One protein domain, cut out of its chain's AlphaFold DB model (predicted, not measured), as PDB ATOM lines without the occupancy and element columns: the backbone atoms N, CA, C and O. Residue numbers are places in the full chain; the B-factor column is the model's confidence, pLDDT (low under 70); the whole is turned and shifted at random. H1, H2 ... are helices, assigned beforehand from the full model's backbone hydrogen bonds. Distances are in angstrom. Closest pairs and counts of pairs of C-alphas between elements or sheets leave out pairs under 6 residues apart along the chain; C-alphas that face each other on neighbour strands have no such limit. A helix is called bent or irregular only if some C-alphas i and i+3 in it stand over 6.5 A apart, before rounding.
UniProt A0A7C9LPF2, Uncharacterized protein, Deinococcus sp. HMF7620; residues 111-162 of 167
ATOM      1  N   ALA A 111     -16.128 -25.571 -47.051       76.06
ATOM      2  CA  ALA A 111     -14.935 -25.282 -46.255       76.06
ATOM      3  C   ALA A 111     -13.915 -26.440 -46.240       76.06
ATOM      4  O   ALA A 111     -12.714 -26.195 -46.151       76.06
ATOM      5  N   LEU A 112     -14.378 -27.686 -46.375       78.69
ATOM      6  CA  LEU A 112     -13.522 -28.866 -46.496       78.69
ATOM      7  C   LEU A 112     -12.905 -28.963 -47.899       78.69
ATOM      8  O   LEU A 112     -11.724 -29.279 -48.035       78.69
ATOM      9  N   LEU A 113     -13.674 -28.630 -48.940       79.06
ATOM     10  CA  LEU A 113     -13.161 -28.542 -50.313       79.06
ATOM     11  C   LEU A 113     -12.110 -27.431 -50.454       79.06
ATOM     12  O   LEU A 113     -11.078 -27.631 -51.095       79.06
ATOM     13  N   GLU A 114     -12.330 -26.288 -49.805       77.19
ATOM     14  CA  GLU A 114     -11.354 -25.198 -49.737       77.19
ATOM     15  C   GLU A 114     -10.092 -25.627 -48.970       77.19
ATOM     16  O   GLU A 114      -8.989 -25.403 -49.463       77.19
ATOM     17  N   ALA A 115     -10.215 -26.362 -47.855       81.19
ATOM     18  CA  ALA A 115      -9.057 -26.937 -47.158       81.19
ATOM     19  C   ALA A 115      -8.247 -27.894 -48.050       81.19
ATOM     20  O   ALA A 115      -7.015 -27.850 -48.077       81.19
ATOM     21  N   ALA A 116      -8.930 -28.734 -48.829       81.44
ATOM     22  CA  ALA A 116      -8.297 -29.636 -49.785       81.44
ATOM     23  C   ALA A 116      -7.575 -28.880 -50.914       81.44
ATOM     24  O   ALA A 116      -6.517 -29.310 -51.383       81.44
ATOM     25  N   ARG A 117      -8.121 -27.738 -51.345       79.88
ATOM     26  CA  ARG A 117      -7.529 -26.876 -52.373       79.88
ATOM     27  C   ARG A 117      -6.324 -26.092 -51.851       79.88
ATOM     28  O   ARG A 117      -5.310 -26.016 -52.546       79.88
ATOM     29  N   GLU A 118      -6.432 -25.539 -50.650       80.75
ATOM     30  CA  GLU A 118      -5.437 -24.663 -50.029       80.75
ATOM     31  C   GLU A 118      -4.261 -25.455 -49.435       80.75
ATOM     32  O   GLU A 118      -3.098 -25.138 -49.690       80.75
ATOM     33  N   PHE A 119      -4.545 -26.543 -48.714       78.94
ATOM     34  CA  PHE A 119      -3.532 -27.320 -47.989       78.94
ATOM     35  C   PHE A 119      -3.169 -28.637 -48.671       78.94
ATOM     36  O   PHE A 119      -2.027 -29.085 -48.567       78.94
ATOM     37  N   GLY A 120      -4.083 -29.229 -49.442       74.00
ATOM     38  CA  GLY A 120      -3.888 -30.541 -50.070       74.00
ATOM     39  C   GLY A 120      -2.853 -30.594 -51.200       74.00
ATOM     40  O   GLY A 120      -2.652 -31.645 -51.800       74.00
ATOM     41  N   SER A 121      -2.189 -29.476 -51.511       77.44
ATOM     42  CA  SER A 121      -1.015 -29.448 -52.398       77.44
ATOM     43  C   SER A 121       0.264 -29.930 -51.701       77.44
ATOM     44  O   SER A 121       1.259 -30.212 -52.366       77.44
ATOM     45  N   ARG A 122       0.262 -30.022 -50.364       78.00
ATOM     46  CA  ARG A 122       1.396 -30.540 -49.593       78.00
ATOM     47  C   ARG A 122       1.282 -32.061 -49.443       78.00
ATOM     48  O   ARG A 122       0.187 -32.547 -49.168       78.00
ATOM     49  N   PRO A 123       2.389 -32.818 -49.549       72.00
ATOM     50  CA  PRO A 123       2.357 -34.282 -49.472       72.00
ATOM     51  C   PRO A 123       1.857 -34.796 -48.114       72.00
ATOM     52  O   PRO A 123       1.178 -35.811 -48.047       72.00
ATOM     53  N   GLU A 124       2.117 -34.053 -47.041       72.12
ATOM     54  CA  GLU A 124       1.581 -34.309 -45.699       72.12
ATOM     55  C   GLU A 124       0.044 -34.203 -45.632       72.12
ATOM     56  O   GLU A 124      -0.589 -34.895 -44.841       72.12
ATOM     57  N   PHE A 125      -0.587 -33.397 -46.484       78.25
ATOM     58  CA  PHE A 125      -2.030 -33.143 -46.455       78.25
ATOM     59  C   PHE A 125      -2.750 -33.681 -47.691       78.25
ATOM     60  O   PHE A 125      -3.911 -33.349 -47.917       78.25
ATOM     61  N   ALA A 126      -2.086 -34.526 -48.484       76.00
ATOM     62  CA  ALA A 126      -2.658 -35.108 -49.695       76.00
ATOM     63  C   ALA A 126      -3.981 -35.845 -49.413       76.00
ATOM     64  O   ALA A 126      -4.905 -35.766 -50.221       76.00
ATOM     65  N   GLY A 127      -4.108 -36.438 -48.218       74.75
ATOM     66  CA  GLY A 127      -5.333 -37.084 -47.746       74.75
ATOM     67  C   GLY A 127      -6.559 -36.169 -47.727       74.75
ATOM     68  O   GLY A 127      -7.650 -36.638 -48.004       74.75
ATOM     69  N   LEU A 128      -6.417 -34.851 -47.541       77.38
ATOM     70  CA  LEU A 128      -7.559 -33.925 -47.629       77.38
ATOM     71  C   LEU A 128      -8.170 -33.854 -49.037       77.38
ATOM     72  O   LEU A 128      -9.345 -33.518 -49.175       77.38
ATOM     73  N   ARG A 129      -7.404 -34.162 -50.094       78.69
ATOM     74  CA  ARG A 129      -7.920 -34.242 -51.474       78.69
ATOM     75  C   ARG A 129      -8.522 -35.597 -51.802       78.69
ATOM     76  O   ARG A 129      -9.155 -35.725 -52.848       78.69
ATOM     77  N   GLU A 130      -8.320 -36.595 -50.950       80.19
ATOM     78  CA  GLU A 130      -8.849 -37.922 -51.201       80.19
ATOM     79  C   GLU A 130     -10.360 -37.945 -50.951       80.19
ATOM     80  O   GLU A 130     -10.827 -37.532 -49.885       80.19
ATOM     81  N   PRO A 131     -11.152 -38.470 -51.900       74.69
ATOM     82  CA  PRO A 131     -12.600 -38.524 -51.753       74.69
ATOM     83  C   PRO A 131     -13.028 -39.412 -50.576       74.69
ATOM     84  O   PRO A 131     -14.052 -39.141 -49.956       74.69
ATOM     85  N   ALA A 132     -12.242 -40.437 -50.223       73.88
ATOM     86  CA  ALA A 132     -12.495 -41.272 -49.049       73.88
ATOM     87  C   ALA A 132     -12.438 -40.450 -47.753       73.88
ATOM     88  O   ALA A 132     -13.377 -40.471 -46.957       73.88
ATOM     89  N   TRP A 133     -11.389 -39.641 -47.591       78.06
ATOM     90  CA  TRP A 133     -11.241 -38.730 -46.458       78.06
ATOM     91  C   TRP A 133     -12.291 -37.629 -46.450       78.06
ATOM     92  O   TRP A 133     -12.825 -37.328 -45.390       78.06
ATOM     93  N   GLN A 134     -12.634 -37.048 -47.600       78.12
ATOM     94  CA  GLN A 134     -13.656 -36.000 -47.650       78.12
ATOM     95  C   GLN A 134     -15.035 -36.524 -47.244       78.12
ATOM     96  O   GLN A 134     -15.714 -35.895 -46.436       78.12
ATOM     97  N   ASN A 135     -15.424 -37.702 -47.739       74.12
ATOM     98  CA  ASN A 135     -16.667 -38.359 -47.334       74.12
ATOM     99  C   ASN A 135     -16.646 -38.751 -45.856       74.12
ATOM    100  O   ASN A 135     -17.643 -38.580 -45.157       74.12
ATOM    101  N   PHE A 136     -15.510 -39.252 -45.369       75.06
ATOM    102  CA  PHE A 136     -15.342 -39.618 -43.968       75.06
ATOM    103  C   PHE A 136     -15.475 -38.400 -43.047       75.06
ATOM    104  O   PHE A 136     -16.276 -38.409 -42.118       75.06
ATOM    105  N   LEU A 137     -14.757 -37.319 -43.351       77.31
ATOM    106  CA  LEU A 137     -14.779 -36.064 -42.603       77.31
ATOM    107  C   LEU A 137     -16.151 -35.381 -42.643       77.31
ATOM    108  O   LEU A 137     -16.589 -34.842 -41.625       77.31
ATOM    109  N   ALA A 138     -16.843 -35.433 -43.783       74.31
ATOM    110  CA  ALA A 138     -18.192 -34.891 -43.935       74.31
ATOM    111  C   ALA A 138     -19.249 -35.682 -43.144       74.31
ATOM    112  O   ALA A 138     -20.224 -35.099 -42.679       74.31
ATOM    113  N   ARG A 139     -19.051 -36.996 -42.959       70.19
ATOM    114  CA  ARG A 139     -19.924 -37.867 -42.151       70.19
ATOM    115  C   ARG A 139     -19.569 -37.879 -40.664       70.19
ATOM    116  O   ARG A 139     -20.347 -38.384 -39.858       70.19
ATOM    117  N   LEU A 140     -18.396 -37.368 -40.295       71.94
ATOM    118  CA  LEU A 140     -17.937 -37.364 -38.913       71.94
ATOM    119  C   LEU A 140     -18.755 -36.363 -38.089       71.94
ATOM    120  O   LEU A 140     -18.924 -35.205 -38.470       71.94
ATOM    121  N   HIS A 141     -19.258 -36.803 -36.938       62.19
ATOM    122  CA  HIS A 141     -19.977 -35.925 -36.024       62.19
ATOM    123  C   HIS A 141     -18.991 -35.056 -35.239       62.19
ATOM    124  O   HIS A 141     -18.315 -35.510 -34.317       62.19
ATOM    125  N   HIS A 142     -18.927 -33.777 -35.600       69.06
ATOM    126  CA  HIS A 142     -18.078 -32.797 -34.931       69.06
ATOM    127  C   HIS A 142     -18.822 -32.166 -33.752       69.06
ATOM    128  O   HIS A 142     -19.889 -31.585 -33.936       69.06
ATOM    129  N   ARG A 143     -18.236 -32.193 -32.545       58.38
ATOM    130  CA  ARG A 143     -18.773 -31.450 -31.379       58.38
ATOM    131  C   ARG A 143     -18.906 -29.949 -31.644       58.38
ATOM    132  O   ARG A 143     -19.769 -29.287 -31.077       58.38
ATOM    133  N   ARG A 144     -18.034 -29.411 -32.493       57.50
ATOM    134  CA  ARG A 144     -18.105 -28.054 -33.025       57.50
ATOM    135  C   ARG A 144     -17.920 -28.158 -34.524       57.50
ATOM    136  O   ARG A 144     -16.848 -28.566 -34.951       57.50
ATOM    137  N   THR A 145     -18.949 -27.820 -35.295       65.00
ATOM    138  CA  THR A 145     -18.897 -27.923 -36.754       65.00
ATOM    139  C   THR A 145     -17.767 -27.040 -37.289       65.00
ATOM    140  O   THR A 145     -17.824 -25.821 -37.100       65.00
ATOM    141  N   PRO A 146     -16.727 -27.619 -37.912       75.50
ATOM    142  CA  PRO A 146     -15.668 -26.840 -38.531       75.50
ATOM    143  C   PRO A 146     -16.246 -26.063 -39.717       75.50
ATOM    144  O   PRO A 146     -16.864 -26.624 -40.624       75.50
ATOM    145  N   VAL A 147     -16.080 -24.742 -39.685       77.62
ATOM    146  CA  VAL A 147     -16.654 -23.818 -40.681       77.62
ATOM    147  C   VAL A 147     -15.591 -23.184 -41.570       77.62
ATOM    148  O   VAL A 147     -15.929 -22.647 -42.622       77.62
ATOM    149  N   THR A 148     -14.314 -23.262 -41.187       78.56
ATOM    150  CA  THR A 148     -13.192 -22.716 -41.961       78.56
ATOM    151  C   THR A 148     -12.265 -23.809 -42.484       78.56
ATOM    152  O   THR A 148     -12.204 -24.909 -41.934       78.56
ATOM    153  N   ALA A 149     -11.499 -23.492 -43.529       77.44
ATOM    154  CA  ALA A 149     -10.505 -24.405 -44.090       77.44
ATOM    155  C   ALA A 149      -9.432 -24.818 -43.059       77.44
ATOM    156  O   ALA A 149      -9.007 -25.972 -43.024       77.44
ATOM    157  N   ALA A 150      -9.045 -23.896 -42.172       75.94
ATOM    158  CA  ALA A 150      -8.105 -24.162 -41.086       75.94
ATOM    159  C   ALA A 150      -8.689 -25.098 -40.012       75.94
ATOM    160  O   ALA A 150      -7.977 -25.976 -39.524       75.94
ATOM    161  N   ASP A 151      -9.980 -24.963 -39.682       77.69
ATOM    162  CA  ASP A 151     -10.645 -25.873 -38.738       77.69
ATOM    163  C   ASP A 151     -10.689 -27.303 -39.294       77.69
ATOM    164  O   ASP A 151     -10.401 -28.261 -38.580       77.69
ATOM    165  N   TRP A 152     -10.990 -27.456 -40.588       82.19
ATOM    166  CA  TRP A 152     -10.987 -28.762 -41.251       82.19
ATOM    167  C   TRP A 152      -9.592 -29.391 -41.320       82.19
ATOM    168  O   TRP A 152      -9.466 -30.605 -41.160       82.19
ATOM    169  N   LEU A 153      -8.540 -28.586 -41.499       80.44
ATOM    170  CA  LEU A 153      -7.159 -29.063 -41.431       80.44
ATOM    171  C   LEU A 153      -6.802 -29.572 -40.026       80.44
ATOM    172  O   LEU A 153      -6.199 -30.636 -39.905       80.44
ATOM    173  N   ALA A 154      -7.187 -28.846 -38.973       82.44
ATOM    174  CA  ALA A 154      -6.943 -29.265 -37.592       82.44
ATOM    175  C   ALA A 154      -7.652 -30.590 -37.265       82.44
ATOM    176  O   ALA A 154      -7.056 -31.483 -36.668       82.44
ATOM    177  N   VAL A 155      -8.897 -30.744 -37.723       78.25
ATOM    178  CA  VAL A 155      -9.668 -31.986 -37.578       78.25
ATOM    179  C   VAL A 155      -9.024 -33.142 -38.349       78.25
ATOM    180  O   VAL A 155      -8.903 -34.243 -37.818       78.25
ATOM    181  N   PHE A 156      -8.566 -32.902 -39.580       79.19
ATOM    182  CA  PHE A 156      -7.853 -33.912 -40.366       79.19
ATOM    183  C   PHE A 156      -6.546 -34.350 -39.696       79.19
ATOM    184  O   PHE A 156      -6.237 -35.537 -39.695       79.19
ATOM    185  N   LEU A 157      -5.794 -33.419 -39.104       79.31
ATOM    186  CA  LEU A 157      -4.560 -33.730 -38.385       79.31
ATOM    187  C   LEU A 157      -4.815 -34.589 -37.138       79.31
ATOM    188  O   LEU A 157      -4.151 -35.613 -36.992       79.31
ATOM    189  N   ASP A 158      -5.805 -34.229 -36.312       78.62
ATOM    190  CA  ASP A 158      -6.192 -35.015 -35.125       78.62
ATOM    191  C   ASP A 158      -6.633 -36.434 -35.513       78.62
ATOM    192  O   ASP A 158      -6.254 -37.417 -34.879       78.62
ATOM    193  N   LEU A 159      -7.391 -36.563 -36.606       74.62
ATOM    194  CA  LEU A 159      -7.889 -37.856 -37.071       74.62
ATOM    195  C   LEU A 159      -6.811 -38.705 -37.734       74.62
ATOM    196  O   LEU A 159      -6.767 -39.905 -37.486       74.62
ATOM    197  N   ARG A 160      -5.923 -38.116 -38.539       71.62
ATOM    198  CA  ARG A 160      -4.835 -38.841 -39.214       71.62
ATOM    199  C   ARG A 160      -3.825 -39.422 -38.221       71.62
ATOM    200  O   ARG A 160      -3.228 -40.453 -38.506       71.62
ATOM    201  N   GLU A 161      -3.619 -38.785 -37.066       67.00
ATOM    202  CA  GLU A 161      -2.771 -39.347 -36.000       67.00
ATOM    203  C   GLU A 161      -3.433 -40.513 -35.254       67.00
ATOM    204  O   GLU A 161      -2.742 -41.328 -34.645       67.00
ATOM    205  N   ARG A 162      -4.766 -40.612 -35.300       62.84
ATOM    206  CA  ARG A 162      -5.550 -41.583 -34.520       62.84
ATOM    207  C   ARG A 162      -6.112 -42.724 -35.367       62.84
ATOM    208  O   ARG A 162      -6.425 -43.778 -34.822       62.84
TER     209      ARG A 162
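This is residues 111 to 162 of the 167 residues of an uncharacterized protein of Deinococcus sp. HMF7620 (UniProt A0A7C9LPF2). Three short helices, H1, H2 and H3, follow one another round an open curve, and the chain comes back through residues 140 to 148 to the longest helix, H4, which lies over one side of that curve. H1 and H2 form a helical hairpin, and H4 stands about perpendicular to H1 and H3, with its first residues on H1. The printed part has 52 residues with four named helices in the order H1, H2, H3, H4 and no named strand, and its class is all helix. It is compact, with a radius of gyration of the C-alphas of 9.7 A, and its outline is rounded, spanning 28 by 21 by 17 A.

H1, residues 111 to 118, touches H2, residues 123 to 129; the closest C-alphas are those of Ala 116 and Leu 128, 4.9 A apart. This hairpin runs opposite ways at a steep tilt of 39 degrees. H3, residues 131 to 139, touches no helix. It is close to H2 but not clearly touching, with the closest C-alphas, Gly 127 and Trp 133, 6.3 A apart. It is also close to H1 but not clearly touching, at a shallow tilt of 31 degrees, with the closest C-alphas, Leu 112 and Gln 134, 7.2 A apart. H4, residues 149 to 162, touches H1 with residues 149 to 153 alone, about perpendicular at 88 degrees; the closest C-alphas, Ala 115 and Ala 149, are 4.2 A apart. The C-alpha of Phe 156 in H4 is the closest to both H2 and H3, 7.3 A from that of Leu 128 and 7.6 A from that of Leu 137, and H4 is close to each but not clearly touching. H4 is about perpendicular to H3 at 80 degrees and only just so to H2 at 71 degrees. Every O i to N i+4 pair is within hydrogen-bond range in H1 and H3, against 9 of 10 in H4 and 0 of 3 in H2, where 2 of 4 O i to N i+3 pairs are within range.

H1 begins at C-alpha 111, (-14.935, -25.282, -46.255), and is 10.2 A long. H2 is 10.5 A long and irregular, with C-alphas 124 and 127 7.7 A apart. H3 is 12.1 A long. H4 is 20.3 A long, from C-alpha 149 at (-10.505, -24.405, -44.090) to C-alpha 162 at (-5.550, -41.583, -34.520).

The two C-alphas farthest apart are those of Pro 123 and Arg 143, at 28.0 A. The printed part has no cut. The links H1 to H2 and H2 to H3 are tight, and the nine residues from H3 to H4 make a short link. The mean pLDDT of the printed part is 75.2, and residues 141 to 145 and 161 to 162 are under 70.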